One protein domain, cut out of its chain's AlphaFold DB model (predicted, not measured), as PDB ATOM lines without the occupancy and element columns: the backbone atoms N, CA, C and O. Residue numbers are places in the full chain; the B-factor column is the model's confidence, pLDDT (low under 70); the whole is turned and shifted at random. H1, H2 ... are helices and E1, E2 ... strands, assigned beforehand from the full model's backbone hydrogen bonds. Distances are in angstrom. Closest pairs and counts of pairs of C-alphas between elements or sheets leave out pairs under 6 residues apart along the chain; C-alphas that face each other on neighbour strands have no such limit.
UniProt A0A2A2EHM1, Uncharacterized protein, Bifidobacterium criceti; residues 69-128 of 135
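What this domain is: This is residues 69 to 128 of the 135 residues of an uncharacterized protein of Bifidobacterium criceti (UniProt A0A2A2EHM1). A two-stranded hairpin, E1 and E2, stands at one end of a flat, loose frame; H1 runs out from it and, past a turn holding the short H2, H3 folds back towards the hairpin. H1 and H3 overlap only in part, and residues 75 to 80 of the hairpin's loop stick out. The 60 printed residues hold two strands, then three helices, of mixed class; the sheet is antiparallel. The whole is loose, radius of gyration of the C-alphas 13.5 A, spanning 34 by 33 by 14 A.

How they stand to each other: E1, residues 69 to 72, and E2, residues 83 to 87, are antiparallel neighbours in a hairpin, at 146 degrees. N 70 and O 85 are 2.9 A apart and N 85 and O 70 2.8 A, within hydrogen-bond range. E2 and H1, residues 89 to 103, are near each other, with 5 pairs of C-alphas within 10 A. H1 is close to but not clearly touching H2, residues 107 to 110; their closest C-alphas, Leu 103 and Val 109, are 6.9 A apart. H2 touches residues 117 to 122 of H3, residues 115 to 126; the closest C-alphas, Val 109 and Arg 118, are 5.3 A apart. Residues 99 to 103 of H1 touch residues 122 to 126 of H3, closest at the C-alphas of Thr 99 and His 125, 6.8 A. These two helices run opposite ways at a shallow tilt of 32 degrees, only just short of steep. H2 and H3 are apart from both strands. Every O i to N i+4 pair is within hydrogen-bond range in H1, 7 of 8 in H3; H2 is too short for one.

Where its parts are: E1 begins at C-alpha 69, (152.122, 113.030, 132.143), and measures 9.1 A; E2 measures 13.2 A. H1 measures 21.1 A, H2 4.9 A and H3 16.1 A, ending at C-alpha 126, (145.185, 115.475, 141.917).

The domain as a whole: The farthest C-alphas, Cys 88 and Val 113, are 37.0 A apart. The printed part has no cut and no long link. Mean pLDDT of the printed part is 84.1; residue 73 is under 70.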
ATOM      1  N   TYR A  69     152.420 114.392 131.729       86.38
ATOM      2  CA  TYR A  69     152.122 113.030 132.143       86.38
ATOM      3  C   TYR A  69     151.143 113.008 133.315       86.38
ATOM      4  O   TYR A  69     151.067 113.950 134.107       86.38
ATOM      5  N   VAL A  70     150.414 111.904 133.433       87.00
ATOM      6  CA  VAL A  70     149.680 111.521 134.641       87.00
ATOM      7  C   VAL A  70     150.270 110.222 135.183       87.00
ATOM      8  O   VAL A  70     150.675 109.356 134.412       87.00
ATOM      9  N   VAL A  71     150.372 110.089 136.500       83.94
ATOM     10  CA  VAL A  71     150.759 108.846 137.164       83.94
ATOM     11  C   VAL A  71     149.630 107.839 136.977       83.94
ATOM     12  O   VAL A  71     148.473 108.105 137.306       83.94
ATOM     13  N   ALA A  72     149.966 106.675 136.436       75.50
ATOM     14  CA  ALA A  72     149.054 105.552 136.354       75.50
ATOM     15  C   ALA A  72     149.249 104.673 137.596       75.50
ATOM     16  O   ALA A  72     150.356 104.243 137.914       75.50
ATOM     17  N   PHE A  73     148.166 104.409 138.320       69.94
ATOM     18  CA  PHE A  73     148.206 103.508 139.466       69.94
ATOM     19  C   PHE A  73     148.088 102.064 138.975       69.94
ATOM     20  O   PHE A  73     147.075 101.681 138.389       69.94
ATOM     21  N   CYS A  74     149.134 101.267 139.203       76.06
ATOM     22  CA  CYS A  74     149.103  99.839 138.916       76.06
ATOM     23  C   CYS A  74     148.273  99.112 139.974       76.06
ATOM     24  O   CYS A  74     148.405  99.377 141.167       76.06
ATOM     25  N   GLN A  75     147.421  98.184 139.539       74.31
ATOM     26  CA  GLN A  75     146.655  97.331 140.452       74.31
ATOM     27  C   GLN A  75     147.470  96.141 140.970       74.31
ATOM     28  O   GLN A  75     147.006  95.439 141.865       74.31
ATOM     29  N   ASP A  76     148.659  95.898 140.412       80.12
ATOM     30  CA  ASP A  76     149.566  94.868 140.899       80.12
ATOM     31  C   ASP A  76     150.313  95.383 142.144       80.12
ATOM     32  O   ASP A  76     151.150  96.283 142.028       80.12
ATOM     33  N   PRO A  77     150.048  94.819 143.338       75.56
ATOM     34  CA  PRO A  77     150.700  95.236 144.574       75.56
ATOM     35  C   PRO A  77     152.189  94.870 144.623       75.56
ATOM     36  O   PRO A  77     152.869  95.241 145.576       75.56
ATOM     37  N   GLN A  78     152.692  94.080 143.671       84.44
ATOM     38  CA  GLN A  78     154.112  93.752 143.528       84.44
ATOM     39  C   GLN A  78     154.806  94.601 142.460       84.44
ATOM     40  O   GLN A  78     156.005  94.437 142.245       84.44
ATOM     41  N   CYS A  79     154.082  95.504 141.799       78.94
ATOM     42  CA  CYS A  79     154.672  96.378 140.808       78.94
ATOM     43  C   CYS A  79     155.374  97.563 141.480       78.94
ATOM     44  O   CYS A  79     154.747  98.394 142.134       78.94
ATOM     45  N   ASP A  80     156.691  97.638 141.301       73.56
ATOM     46  CA  ASP A  80     157.553  98.732 141.753       73.56
ATOM     47  C   ASP A  80     157.750  99.817 140.677       73.56
ATOM     48  O   ASP A  80     158.370 100.855 140.928       73.56
ATOM     49  N   ALA A  81     157.201  99.602 139.477       74.88
ATOM     50  CA  ALA A  81     157.317 100.532 138.371       74.88
ATOM     51  C   ALA A  81     156.451 101.780 138.589       74.88
ATOM     52  O   ALA A  81     155.265 101.719 138.923       74.88
ATOM     53  N   ARG A  82     157.032 102.948 138.307       72.88
ATOM     54  CA  ARG A  82     156.289 104.211 138.238       72.88
ATOM     55  C   ARG A  82     155.612 104.326 136.878       72.88
ATOM     56  O   ARG A  82     156.203 104.840 135.929       72.88
ATOM     57  N   HIS A  83     154.378 103.847 136.775       82.50
ATOM     58  CA  HIS A  83     153.631 103.973 135.530       82.50
ATOM     59  C   HIS A  83     153.213 105.421 135.293       82.50
ATOM     60  O   HIS A  83     152.755 106.126 136.194       82.50
ATOM     61  N   ARG A  84     153.372 105.859 134.049       85.38
ATOM     62  CA  ARG A  84     153.031 107.201 133.591       85.38
ATOM     63  C   ARG A  84     152.296 107.072 132.267       85.38
ATOM     64  O   ARG A  84     152.708 106.277 131.429       85.38
ATOM     65  N   THR A  85     151.238 107.854 132.101       86.44
ATOM     66  CA  THR A  85     150.544 108.041 130.829       86.44
ATOM     67  C   THR A  85     150.898 109.418 130.292       86.44
ATOM     68  O   THR A  85     150.655 110.425 130.959       86.44
ATOM     69  N   TYR A  86     151.490 109.464 129.107       86.81
ATOM     70  CA  TYR A  86     152.011 110.671 128.479       86.81
ATOM     71  C   TYR A  86     150.970 111.284 127.561       86.81
ATOM     72  O   TYR A  86     150.430 110.627 126.676       86.81
ATOM     73  N   LEU A  87     150.699 112.569 127.752       86.06
ATOM     74  CA  LEU A  87     149.644 113.282 127.049       86.06
ATOM     75  C   LEU A  87     150.204 114.541 126.387       86.06
ATOM     76  O   LEU A  87     151.112 115.210 126.899       86.06
ATOM     77  N   CYS A  88     149.650 114.886 125.226       86.31
ATOM     78  CA  CYS A  88     149.823 116.222 124.675       86.31
ATOM     79  C   CYS A  88     149.084 117.246 125.550       86.31
ATOM     80  O   CYS A  88     148.278 116.896 126.415       86.31
ATOM     81  N   LYS A  89     149.344 118.535 125.316       82.75
ATOM     82  CA  LYS A  89     148.746 119.619 126.108       82.75
ATOM     83  C   LYS A  89     147.216 119.573 126.116       82.75
ATOM     84  O   LYS A  89     146.601 119.808 127.151       82.75
ATOM     85  N   GLU A  90     146.620 119.290 124.962       85.75
ATOM     86  CA  GLU A  90     145.169 119.252 124.790       85.75
ATOM     87  C   GLU A  90     144.537 118.104 125.586       85.75
ATOM     88  O   GLU A  90     143.685 118.338 126.442       85.75
ATOM     89  N   HIS A  91     145.016 116.872 125.391       91.00
ATOM     90  CA  HIS A  91     144.487 115.702 126.096       91.00
ATOM     91  C   HIS A  91     144.793 115.720 127.597       91.00
ATOM     92  O   HIS A  91     143.992 115.240 128.398       91.00
ATOM     93  N   TYR A  92     145.896 116.350 128.012       87.69
ATOM     94  CA  TYR A  92     146.163 116.612 129.426       87.69
ATOM     95  C   TYR A  92     145.122 117.561 130.042       87.69
ATOM     96  O   TYR A  92     144.631 117.311 131.144       87.69
ATOM     97  N   ALA A  93     144.719 118.612 129.318       86.25
ATOM     98  CA  ALA A  93     143.679 119.533 129.769       86.25
ATOM     99  C   ALA A  93     142.295 118.866 129.847       86.25
ATOM    100  O   ALA A  93     141.572 119.090 130.819       86.25
ATOM    101  N   TYR A  94     141.937 118.009 128.884       89.06
ATOM    102  CA  TYR A  94     140.701 117.222 128.971       89.06
ATOM    103  C   TYR A  94     140.706 116.302 130.190       89.06
ATOM    104  O   TYR A  94     139.743 116.303 130.956       89.06
ATOM    105  N   ARG A  95     141.822 115.607 130.441       88.69
ATOM    106  CA  ARG A  95     141.966 114.747 131.619       88.69
ATOM    107  C   ARG A  95     141.798 115.522 132.923       88.69
ATOM    108  O   ARG A  95     141.133 115.042 133.838       88.69
ATOM    109  N   LEU A  96     142.371 116.722 133.006       87.44
ATOM    110  CA  LEU A  96     142.213 117.600 134.162       87.44
ATOM    111  C   LEU A  96     140.748 118.015 134.351       87.44
ATOM    112  O   LEU A  96     140.217 117.906 135.453       87.44
ATOM    113  N   ASN A  97     140.080 118.445 133.279       88.88
ATOM    114  CA  ASN A  97     138.669 118.815 133.321       88.88
ATOM    115  C   ASN A  97     137.781 117.653 133.791       88.88
ATOM    116  O   ASN A  97     136.915 117.855 134.639       88.88
ATOM    117  N   ASP A  98     138.012 116.439 133.297       89.81
ATOM    118  CA  ASP A  98     137.251 115.259 133.718       89.81
ATOM    119  C   ASP A  98     137.434 114.965 135.208       89.81
ATOM    120  O   ASP A  98     136.454 114.717 135.916       89.81
ATOM    121  N   THR A  99     138.663 115.079 135.715       90.25
ATOM    122  CA  THR A  99     138.942 114.939 137.148       90.25
ATOM    123  C   THR A  99     138.234 116.009 137.975       90.25
ATOM    124  O   THR A  99     137.610 115.685 138.985       90.25
ATOM    125  N   LEU A 100     138.267 117.275 137.551       88.62
ATOM    126  CA  LEU A 100     137.580 118.367 138.251       88.62
ATOM    127  C   LEU A 100     136.058 118.170 138.263       88.62
ATOM    128  O   LEU A 100     135.406 118.377 139.288       88.62
ATOM    129  N   ARG A 101     135.484 117.704 137.150       91.12
ATOM    130  CA  ARG A 101     134.056 117.365 137.066       91.12
ATOM    131  C   ARG A 101     133.697 116.193 137.969       91.12
ATOM    132  O   ARG A 101     132.636 116.218 138.587       91.12
ATOM    133  N   HIS A 102     134.564 115.186 138.069       89.94
ATOM    134  CA  HIS A 102     134.366 114.076 138.995       89.94
ATOM    135  C   HIS A 102     134.432 114.538 140.454       89.94
ATOM    136  O   HIS A 102     133.573 114.157 141.246       89.94
ATOM    137  N   LEU A 103     135.397 115.395 140.808       89.25
ATOM    138  CA  LEU A 103     135.534 115.945 142.160       89.25
ATOM    139  C   LEU A 103     134.251 116.636 142.639       89.25
ATOM    140  O   LEU A 103     133.866 116.450 143.791       89.25
ATOM    141  N   ALA A 104     133.545 117.344 141.751       86.44
ATOM    142  CA  ALA A 104     132.279 118.013 142.071       86.44
ATOM    143  C   ALA A 104     131.154 117.058 142.520       86.44
ATOM    144  O   ALA A 104     130.216 117.485 143.190       86.44
ATOM    145  N   VAL A 105     131.235 115.772 142.162       91.31
ATOM    146  CA  VAL A 105     130.249 114.737 142.525       91.31
ATOM    147  C   VAL A 105     130.865 113.595 143.339       91.31
ATOM    148  O   VAL A 105     130.209 112.586 143.598       91.31
ATOM    149  N   CYS A 106     132.134 113.725 143.733       91.19
ATOM    150  CA  CYS A 106     132.872 112.662 144.394       91.19
ATOM    151  C   CYS A 106     132.319 112.436 145.802       91.19
ATOM    152  O   CYS A 106     132.342 113.331 146.648       91.19
ATOM    153  N   GLY A 107     131.877 111.207 146.082       87.12
ATOM    154  CA  GLY A 107     131.366 110.831 147.398       87.12
ATOM    155  C   GLY A 107     132.387 111.058 148.516       87.12
ATOM    156  O   GLY A 107     132.000 111.489 149.594       87.12
ATOM    157  N   GLY A 108     133.681 110.842 148.257       85.12
ATOM    158  CA  GLY A 108     134.735 111.097 149.243       85.12
ATOM    159  C   GLY A 108     134.846 112.573 149.630       85.12
ATOM    160  O   GLY A 108     135.081 112.882 150.790       85.12
ATOM    161  N   VAL A 109     134.610 113.488 148.686       87.44
ATOM    162  CA  VAL A 109     134.586 114.933 148.965       87.44
ATOM    163  C   VAL A 109     133.260 115.335 149.615       87.44
ATOM    164  O   VAL A 109     133.256 116.065 150.604       87.44
ATOM    165  N   ALA A 110     132.137 114.828 149.099       87.62
ATOM    166  CA  ALA A 110     130.796 115.180 149.562       87.62
ATOM    167  C   ALA A 110     130.492 114.714 150.997       87.62
ATOM    168  O   ALA A 110     129.751 115.385 151.710       87.62
ATOM    169  N   HIS A 111     131.053 113.579 151.427       91.31
ATOM    170  CA  HIS A 111     130.822 113.011 152.762       91.31
ATOM    171  C   HIS A 111     131.938 113.326 153.765       91.31
ATOM    172  O   HIS A 111     131.856 112.891 154.912       91.31
ATOM    173  N   ALA A 112     132.965 114.074 153.358       88.81
ATOM    174  CA  ALA A 112     134.073 114.406 154.234       88.81
ATOM    175  C   ALA A 112     133.623 115.304 155.396       88.81
ATOM    176  O   ALA A 112     133.097 116.405 155.201       88.81
ATOM    177  N   VAL A 113     133.886 114.848 156.620       86.69
ATOM    178  CA  VAL A 113     133.415 115.466 157.866       86.69
ATOM    179  C   VAL A 113     134.215 116.730 158.207       86.69
ATOM    180  O   VAL A 113     133.705 117.630 158.872       86.69
ATOM    181  N   GLY A 114     135.452 116.850 157.714       84.19
ATOM    182  CA  GLY A 114     136.343 117.974 158.012       84.19
ATOM    183  C   GLY A 114     137.338 118.308 156.899       84.19
ATOM    184  O   GLY A 114     137.433 117.600 155.896       84.19
ATOM    185  N   GLY A 115     138.090 119.397 157.095       83.50
ATOM    186  CA  GLY A 115     139.063 119.910 156.119       83.50
ATOM    187  C   GLY A 115     140.125 118.882 155.735       83.50
ATOM    188  O   GLY A 115     140.341 118.649 154.553       83.50
ATOM    189  N   VAL A 116     140.685 118.164 156.714       83.06
ATOM    190  CA  VAL A 116     141.701 117.118 156.485       83.06
ATOM    191  C   VAL A 116     141.176 115.970 155.615       83.06
ATOM    192  O   VAL A 116     141.888 115.458 154.754       83.06
ATOM    193  N   GLU A 117     139.929 115.546 155.819       78.31
ATOM    194  CA  GLU A 117     139.330 114.464 155.030       78.31
ATOM    195  C   GLU A 117     139.027 114.921 153.598       78.31
ATOM    196  O   GLU A 117     139.334 114.195 152.653       78.31
ATOM    197  N   ARG A 118     138.536 116.160 153.422       84.38
ATOM    198  CA  ARG A 118     138.387 116.776 152.093       84.38
ATOM    199  C   ARG A 118     139.726 116.907 151.383       84.38
ATOM    200  O   ARG A 118     139.821 116.518 150.225       84.38
ATOM    201  N   ALA A 119     140.752 117.402 152.069       80.12
ATOM    202  CA  ALA A 119     142.099 117.560 151.534       80.12
ATOM    203  C   ALA A 119     142.659 116.218 151.042       80.12
ATOM    204  O   ALA A 119     143.116 116.123 149.908       80.12
ATOM    205  N   ARG A 120     142.519 115.145 151.833       79.00
ATOM    206  CA  ARG A 120     142.899 113.782 151.419       79.00
ATOM    207  C   ARG A 120     142.094 113.282 150.225       79.00
ATOM    208  O   ARG A 120     142.671 112.705 149.305       79.00
ATOM    209  N   ALA A 121     140.779 113.500 150.228       83.12
ATOM    210  CA  ALA A 121     139.917 113.109 149.119       83.12
ATOM    211  C   ALA A 121     140.316 113.837 147.826       83.12
ATOM    212  O   ALA A 121     140.439 113.195 146.792       83.12
ATOM    213  N   VAL A 122     140.592 115.142 147.879       85.56
ATOM    214  CA  VAL A 122     141.076 115.926 146.731       85.56
ATOM    215  C   VAL A 122     142.468 115.463 146.297       85.56
ATOM    216  O   VAL A 122     142.678 115.195 145.113       85.56
ATOM    217  N   ALA A 123     143.398 115.294 147.240       82.06
ATOM    218  CA  ALA A 123     144.763 114.856 146.963       82.06
ATOM    219  C   ALA A 123     144.793 113.525 146.205       82.06
ATOM    220  O   ALA A 123     145.539 113.412 145.239       82.06
ATOM    221  N   ALA A 124     143.929 112.565 146.551       81.12
ATOM    222  CA  ALA A 124     143.828 111.276 145.859       81.12
ATOM    223  C   ALA A 124     143.480 111.384 144.359       81.12
ATOM    224  O   ALA A 124     143.756 110.460 143.599       81.12
ATOM    225  N   HIS A 125     142.883 112.496 143.923       84.12
ATOM    226  CA  HIS A 125     142.544 112.738 142.519       84.12
ATOM    227  C   HIS A 125     143.612 113.568 141.799       84.12
ATOM    228  O   HIS A 125     143.859 113.359 140.612       84.12
ATOM    229  N   VAL A 126     144.240 114.514 142.504       81.81
ATOM    230  CA  VAL A 126     145.185 115.475 141.917       81.81
ATOM    231  C   VAL A 126     146.628 114.961 141.942       81.81
ATOM    232  O   VAL A 126     147.386 115.276 141.033       81.81
ATOM    233  N   CYS A 127     147.009 114.100 142.895       77.75
ATOM    234  CA  CYS A 127     148.366 113.534 142.974       77.75
ATOM    235  C   CYS A 127     148.727 112.640 141.776       77.75
ATOM    236  O   CYS A 127     149.899 112.361 141.533       77.75
ATOM    237  N   GLY A 128     147.719 112.207 141.014       79.62
ATOM    238  CA  GLY A 128     147.898 111.508 139.750       79.62
ATOM    239  C   GLY A 128     148.350 112.416 138.606       79.62
ATOM    240  O   GLY A 128     148.662 111.912 137.536       79.62
TER     241      GLY A 128